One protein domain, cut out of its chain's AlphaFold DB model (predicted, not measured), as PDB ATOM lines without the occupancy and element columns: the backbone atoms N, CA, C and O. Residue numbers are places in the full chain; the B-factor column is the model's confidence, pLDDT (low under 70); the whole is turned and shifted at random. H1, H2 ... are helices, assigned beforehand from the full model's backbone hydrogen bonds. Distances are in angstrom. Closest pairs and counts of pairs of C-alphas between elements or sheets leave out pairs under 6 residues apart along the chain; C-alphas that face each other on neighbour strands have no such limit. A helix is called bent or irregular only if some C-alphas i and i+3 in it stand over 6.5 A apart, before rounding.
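This is residues 26 to 79 of the 82 residues of an uncharacterized protein of Acidobacteria bacterium (UniProt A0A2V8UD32). Three helices make a loose, open frame: H1 and H2 form a wide corner across a tight link, and H3 starts beside the middle of H2 and runs back along the H1 side, roughly antiparallel to H1. Between H2 and H3 the chain makes a long loop, of which residues 53 to 61 stick out free beyond the helices. The printed part has 54 residues with three named helices, in the order H1, H2, H3, and no named strand; the class is all helix. The whole is loose, with a radius of gyration of the C-alphas of 12.7 A, and elongated, spanning 40 by 24 by 17 A.

Start at the first printed residue with H1, residues 26 to 34; a tight link of 3 residues leads from it to H2, residues 38 to 51. H1 and H2 are apart, but only just, with their closest C-alphas 8.1 A from each other. After a long link of 13 residues comes H3, residues 65 to 77. Look at Gln 45 and Pro 65 to see where H2 and H3 touch: their C-alphas, the closest of the two helices, are 5.6 A apart. H3 touches H2 with residues 65 to 66 alone, and the lines of the two helices stand about perpendicular, at 89 degrees. H1 touches no helix, but H1 and H3 are near each other, with 10 pairs of C-alphas within 10 A. In the backbones of H2 and H3 every O i to N i+4 pair is within hydrogen-bond range; in H1 it is 4 of 5.

Find C-alpha 26 at (104.026, 122.081, 158.009); from there H1 runs 13.5 A to C-alpha 34. H1 is neither bent nor irregular, but only just: C-alphas 26 and 29 are 6.3 A apart. Go on to C-alpha 38 at (123.689, 122.242, 147.450), where H2 begins; with 14 residues it is the longest helix, 20.0 A from first to last C-alpha. H3 measures 18.3 A from C-alpha 65 to C-alpha 77, which you find at (110.414, 113.387, 163.199).

The two C-alphas farthest apart are those of Pro 26 and Thr 57, at 40.4 A. Without residues 53 to 61, which stand free, the body of 45 residues spans 33 by 23 by 13 A. The printed part has no cut, and its long link is residues 52 to 64. Read the B-factor column at residues 52 to 62: there the model's pLDDT is under 70, against a mean of 81.4 over the printed part.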
ATOM      1  N   PRO A  26     103.354 120.784 158.164       86.38
ATOM      2  CA  PRO A  26     104.026 122.081 158.009       86.38
ATOM      3  C   PRO A  26     105.562 122.016 157.935       86.38
ATOM      4  O   PRO A  26     106.204 122.855 157.295       86.38
ATOM      5  N   TRP A  27     106.174 121.015 158.572       86.62
ATOM      6  CA  TRP A  27     107.625 120.826 158.567       86.62
ATOM      7  C   TRP A  27     108.156 120.291 157.228       86.62
ATOM      8  O   TRP A  27     109.302 120.584 156.876       86.62
ATOM      9  N   MET A  28     107.344 119.568 156.445       89.62
ATOM     10  CA  MET A  28     107.778 118.896 155.212       89.62
ATOM     11  C   MET A  28     108.223 119.903 154.142       89.62
ATOM     12  O   MET A  28     109.271 119.732 153.522       89.62
ATOM     13  N   ARG A  29     107.511 121.032 153.998       87.44
ATOM     14  CA  ARG A  29     107.896 122.114 153.062       87.44
ATOM     15  C   ARG A  29     109.223 122.769 153.450       87.44
ATOM     16  O   ARG A  29     110.025 123.132 152.587       87.44
ATOM     17  N   ARG A  30     109.469 122.927 154.755       89.06
ATOM     18  CA  ARG A  30     110.722 123.492 155.279       89.06
ATOM     19  C   ARG A  30     111.887 122.530 155.061       89.06
ATOM     20  O   ARG A  30     112.959 122.965 154.647       89.06
ATOM     21  N   ALA A  31     111.651 121.240 155.275       89.31
ATOM     22  CA  ALA A  31     112.610 120.183 155.003       89.31
ATOM     23  C   ALA A  31     113.004 120.123 153.525       89.31
ATOM     24  O   ALA A  31     114.191 120.139 153.213       89.31
ATOM     25  N   ASP A  32     112.032 120.136 152.612       87.19
ATOM     26  CA  ASP A  32     112.319 120.123 151.177       87.19
ATOM     27  C   ASP A  32     113.057 121.379 150.712       87.19
ATOM     28  O   ASP A  32     113.893 121.302 149.814       87.19
ATOM     29  N   ARG A  33     112.802 122.539 151.332       89.50
ATOM     30  CA  ARG A  33     113.596 123.747 151.073       89.50
ATOM     31  C   ARG A  33     115.045 123.571 151.529       89.50
ATOM     32  O   ARG A  33     115.942 123.907 150.766       89.50
ATOM     33  N   ALA A  34     115.273 123.027 152.723       88.94
ATOM     34  CA  ALA A  34     116.622 122.767 153.228       88.94
ATOM     35  C   ALA A  34     117.374 121.738 152.366       88.94
ATOM     36  O   ALA A  34     118.555 121.902 152.087       88.94
ATOM     37  N   LEU A  35     116.682 120.711 151.864       87.81
ATOM     38  CA  LEU A  35     117.262 119.686 150.988       87.81
ATOM     39  C   LEU A  35     117.635 120.194 149.585       87.81
ATOM     40  O   LEU A  35     118.302 119.470 148.848       87.81
ATOM     41  N   LYS A  36     117.217 121.409 149.204       87.69
ATOM     42  CA  LYS A  36     117.643 122.079 147.961       87.69
ATOM     43  C   LYS A  36     118.965 122.840 148.113       87.69
ATOM     44  O   LYS A  36     119.473 123.331 147.107       87.69
ATOM     45  N   ASP A  37     119.506 122.949 149.326       90.69
ATOM     46  CA  ASP A  37     120.800 123.577 149.587       90.69
ATOM     47  C   ASP A  37     121.947 122.659 149.129       90.69
ATOM     48  O   ASP A  37     122.253 121.638 149.749       90.69
ATOM     49  N   ASP A  38     122.595 123.027 148.023       88.88
ATOM     50  CA  ASP A  38     123.689 122.242 147.450       88.88
ATOM     51  C   ASP A  38     124.945 122.218 148.336       88.88
ATOM     52  O   ASP A  38     125.671 121.221 148.321       88.88
ATOM     53  N   ALA A  39     125.190 123.258 149.141       91.69
ATOM     54  CA  ALA A  39     126.320 123.281 150.069       91.69
ATOM     55  C   ALA A  39     126.111 122.252 151.189       91.69
ATOM     56  O   ALA A  39     127.021 121.477 151.499       91.69
ATOM     57  N   LEU A  40     124.886 122.163 151.719       89.75
ATOM     58  CA  LEU A  40     124.500 121.121 152.672       89.75
ATOM     59  C   LEU A  40     124.685 119.718 152.072       89.75
ATOM     60  O   LEU A  40     125.282 118.840 152.704       89.75
ATOM     61  N   LEU A  41     124.206 119.495 150.843       88.56
ATOM     62  CA  LEU A  41     124.348 118.200 150.168       88.56
ATOM     63  C   LEU A  41     125.818 117.831 149.926       88.56
ATOM     64  O   LEU A  41     126.174 116.655 150.049       88.56
ATOM     65  N   LEU A  42     126.672 118.810 149.611       88.62
ATOM     66  CA  LEU A  42     128.102 118.604 149.394       88.62
ATOM     67  C   LEU A  42     128.822 118.201 150.686       88.62
ATOM     68  O   LEU A  42     129.597 117.245 150.666       88.62
ATOM     69  N   ILE A  43     128.531 118.862 151.809       91.31
ATOM     70  CA  ILE A  43     129.095 118.510 153.124       91.31
ATOM     71  C   ILE A  43     128.739 117.061 153.473       91.31
ATOM     72  O   ILE A  43     129.609 116.246 153.781       91.31
ATOM     73  N   VAL A  44     127.464 116.691 153.335       87.50
ATOM     74  CA  VAL A  44     127.013 115.324 153.626       87.50
ATOM     75  C   VAL A  44     127.640 114.316 152.666       87.50
ATOM     76  O   VAL A  44     128.014 113.219 153.079       87.50
ATOM     77  N   GLN A  45     127.808 114.670 151.389       85.31
ATOM     78  CA  GLN A  45     128.519 113.830 150.428       85.31
ATOM     79  C   GLN A  45     129.963 113.559 150.863       85.31
ATOM     80  O   GLN A  45     130.407 112.410 150.789       85.31
ATOM     81  N   GLN A  46     130.691 114.591 151.297       86.94
ATOM     82  CA  GLN A  46     132.075 114.475 151.753       86.94
ATOM     83  C   GLN A  46     132.169 113.555 152.975       86.94
ATOM     84  O   GLN A  46     132.963 112.612 152.965       86.94
ATOM     85  N   GLU A  47     131.292 113.740 153.958       87.50
ATOM     86  CA  GLU A  47     131.225 112.901 155.160       87.50
ATOM     87  C   GLU A  47     130.885 111.437 154.839       87.50
ATOM     88  O   GLU A  47     131.542 110.501 155.310       87.50
ATOM     89  N   LEU A  48     129.901 111.197 153.967       82.12
ATOM     90  CA  LEU A  48     129.560 109.845 153.513       82.12
ATOM     91  C   LEU A  48     130.716 109.190 152.741       82.12
ATOM     92  O   LEU A  48     130.951 107.984 152.873       82.12
ATOM     93  N   ALA A  49     131.462 109.972 151.957       79.56
ATOM     94  CA  ALA A  49     132.622 109.489 151.219       79.56
ATOM     95  C   ALA A  49     133.792 109.099 152.139       79.56
ATOM     96  O   ALA A  49     134.536 108.179 151.792       79.56
ATOM     97  N   GLN A  50     133.943 109.744 153.303       81.25
ATOM     98  CA  GLN A  50     134.939 109.361 154.310       81.25
ATOM     99  C   GLN A  50     134.594 108.018 154.973       81.25
ATOM    100  O   GLN A  50     135.469 107.165 155.139       81.25
ATOM    101  N   ARG A  51     133.310 107.792 155.292       74.12
ATOM    102  CA  ARG A  51     132.834 106.553 155.939       74.12
ATOM    103  C   ARG A  51     132.955 105.326 155.032       74.12
ATOM    104  O   ARG A  51     133.284 104.237 155.494       74.12
ATOM    105  N   CYS A  52     132.737 105.496 153.729       63.19
ATOM    106  CA  CYS A  52     132.735 104.402 152.758       63.19
ATOM    107  C   CYS A  52     133.933 104.483 151.795       63.19
ATOM    108  O   CYS A  52     133.759 104.747 150.603       63.19
ATOM    109  N   LYS A  53     135.147 104.165 152.279       57.28
ATOM    110  CA  LYS A  53     136.416 104.207 151.503       57.28
ATOM    111  C   LYS A  53     136.361 103.503 150.129       57.28
ATOM    112  O   LYS A  53     137.045 103.923 149.202       57.28
ATOM    113  N   LYS A  54     135.527 102.464 149.961       56.81
ATOM    114  CA  LYS A  54     135.372 101.692 148.702       56.81
ATOM    115  C   LYS A  54     134.294 102.228 147.739       56.81
ATOM    116  O   LYS A  54     134.109 101.671 146.661       56.81
ATOM    117  N   SER A  55     133.586 103.307 148.085       54.19
ATOM    118  CA  SER A  55     132.500 103.875 147.262       54.19
ATOM    119  C   SER A  55     132.989 104.624 146.013       54.19
ATOM    120  O   SER A  55     132.180 104.971 145.148       54.19
ATOM    121  N   LYS A  56     134.292 104.912 145.913       54.16
ATOM    122  CA  LYS A  56     134.864 105.688 144.803       54.16
ATOM    123  C   LYS A  56     135.202 104.840 143.563       54.16
ATOM    124  O   LYS A  56     135.326 105.415 142.490       54.16
ATOM    125  N   THR A  57     135.285 103.507 143.674       54.91
ATOM    126  CA  THR A  57     135.937 102.637 142.667       54.91
ATOM    127  C   THR A  57     135.078 101.530 142.033       54.91
ATOM    128  O   THR A  57     135.557 100.864 141.120       54.91
ATOM    129  N   ARG A  58     133.813 101.311 142.430       51.75
ATOM    130  CA  ARG A  58     132.922 100.301 141.803       51.75
ATOM    131  C   ARG A  58     131.672 100.937 141.187       51.75
ATOM    132  O   ARG A  58     131.059 101.811 141.787       51.75
ATOM    133  N   GLY A  59     131.295 100.479 139.990       56.38
ATOM    134  CA  GLY A  59     130.366 101.141 139.055       56.38
ATOM    135  C   GLY A  59     128.917 101.393 139.504       56.38
ATOM    136  O   GLY A  59     128.169 102.031 138.765       56.38
ATOM    137  N   ARG A  60     128.491 100.962 140.701       60.50
ATOM    138  CA  ARG A  60     127.141 101.261 141.210       60.50
ATOM    139  C   ARG A  60     127.130 102.648 141.857       60.50
ATOM    140  O   ARG A  60     127.878 102.899 142.798       60.50
ATOM    141  N   LYS A  61     126.273 103.550 141.361       65.19
ATOM    142  CA  LYS A  61     126.067 104.880 141.961       65.19
ATOM    143  C   LYS A  61     125.670 104.715 143.434       65.19
ATOM    144  O   LYS A  61     124.738 103.969 143.732       65.19
ATOM    145  N   ALA A  62     126.387 105.388 144.335       69.75
ATOM    146  CA  ALA A  62     126.026 105.416 145.749       69.75
ATOM    147  C   ALA A  62     124.697 106.156 145.947       69.75
ATOM    148  O   ALA A  62     124.295 106.957 145.096       69.75
ATOM    149  N   THR A  63     124.032 105.901 147.073       76.94
ATOM    150  CA  THR A  63     122.820 106.626 147.462       76.94
ATOM    151  C   THR A  63     123.113 108.128 147.527       76.94
ATOM    152  O   THR A  63     124.052 108.518 148.224       76.94
ATOM    153  N   PRO A  64     122.345 108.974 146.819       81.69
ATOM    154  CA  PRO A  64     122.533 110.418 146.870       81.69
ATOM    155  C   PRO A  64     122.367 110.976 148.295       81.69
ATOM    156  O   PRO A  64     121.496 110.492 149.029       81.69
ATOM    157  N   PRO A  65     123.156 111.994 148.687       84.88
ATOM    158  CA  PRO A  65     123.099 112.613 150.016       84.88
ATOM    159  C   PRO A  65     121.690 113.060 150.419       84.88
ATOM    160  O   PRO A  65     121.270 112.835 151.550       84.88
ATOM    161  N   GLU A  66     120.919 113.602 149.472       86.69
ATOM    162  CA  GLU A  66     119.538 114.047 149.692       86.69
ATOM    163  C   GLU A  66     118.619 112.914 150.189       86.69
ATOM    164  O   GLU A  66     117.753 113.128 151.031       86.69
ATOM    165  N   VAL A  67     118.811 111.681 149.701       86.81
ATOM    166  CA  VAL A  67     117.976 110.527 150.069       86.81
ATOM    167  C   VAL A  67     118.334 110.067 151.477       86.81
ATOM    168  O   VAL A  67     117.455 109.697 152.255       86.81
ATOM    169  N   VAL A  68     119.625 110.116 151.814       87.44
ATOM    170  CA  VAL A  68     120.107 109.812 153.165       87.44
ATOM    171  C   VAL A  68     119.537 110.821 154.159       87.44
ATOM    172  O   VAL A  68     118.963 110.408 155.165       87.44
ATOM    173  N   LEU A  69     119.613 112.119 153.854       89.75
ATOM    174  CA  LEU A  69     119.052 113.170 154.700       89.75
ATOM    175  C   LEU A  69     117.533 113.044 154.863       89.75
ATOM    176  O   LEU A  69     117.054 113.100 155.992       89.75
ATOM    177  N   ARG A  70     116.780 112.786 153.784       90.38
ATOM    178  CA  ARG A  70     115.329 112.522 153.868       90.38
ATOM    179  C   ARG A  70     115.011 111.370 154.815       90.38
ATOM    180  O   ARG A  70     114.126 111.488 155.656       90.38
ATOM    181  N   LYS A  71     115.751 110.263 154.711       90.25
ATOM    182  CA  LYS A  71     115.555 109.103 155.589       90.25
ATOM    183  C   LYS A  71     115.862 109.437 157.051       90.25
ATOM    184  O   LYS A  71     115.104 109.032 157.927       90.25
ATOM    185  N   LEU A  72     116.956 110.153 157.318       90.31
ATOM    186  CA  LEU A  72     117.338 110.560 158.676       90.31
ATOM    187  C   LEU A  72     116.317 111.515 159.293       90.31
ATOM    188  O   LEU A  72     115.955 111.346 160.453       90.31
ATOM    189  N   LEU A  73     115.811 112.462 158.507       90.12
ATOM    190  CA  LEU A  73     114.781 113.390 158.945       90.12
ATOM    191  C   LEU A  73     113.486 112.665 159.317       90.12
ATOM    192  O   LEU A  73     112.941 112.917 160.384       90.12
ATOM    193  N   LEU A  74     113.025 111.728 158.482       89.44
ATOM    194  CA  LEU A  74     111.847 110.913 158.797       89.44
ATOM    195  C   LEU A  74     112.049 110.104 160.077       89.44
ATOM    196  O   LEU A  74     111.158 110.049 160.917       89.44
ATOM    197  N   LYS A  75     113.243 109.524 160.251       90.88
ATOM    198  CA  LYS A  75     113.592 108.784 161.465       90.88
ATOM    199  C   LYS A  75     113.547 109.672 162.714       90.88
ATOM    200  O   LYS A  75     113.176 109.186 163.775       90.88
ATOM    201  N   HIS A  76     113.954 110.934 162.582       89.75
ATOM    202  CA  HIS A  76     113.948 111.906 163.670       89.75
ATOM    203  C   HIS A  76     112.534 112.395 163.993       89.75
ATOM    204  O   HIS A  76     112.126 112.319 165.138       89.75
ATOM    205  N   VAL A  77     111.764 112.832 162.993       89.38
ATOM    206  CA  VAL A  77     110.414 113.387 163.199       89.38
ATOM    207  C   VAL A  77     109.416 112.336 163.693       89.38
ATOM    208  O   VAL A  77     108.444 112.668 164.359       89.38
ATOM    209  N   ARG A  78     109.626 111.064 163.344       87.62
ATOM    210  CA  ARG A  78     108.744 109.966 163.753       87.62
ATOM    211  C   ARG A  78     109.246 109.196 164.976       87.62
ATOM    212  O   ARG A  78     108.698 108.137 165.264       87.62
ATOM    213  N   ASP A  79     110.313 109.662 165.627       85.56
ATOM    214  CA  ASP A  79     110.934 109.004 166.786       85.56
ATOM    215  C   ASP A  79     111.259 107.512 166.580       85.56
ATOM    216  O   ASP A  79     111.382 106.729 167.523       85.56
TER     217      ASP A  79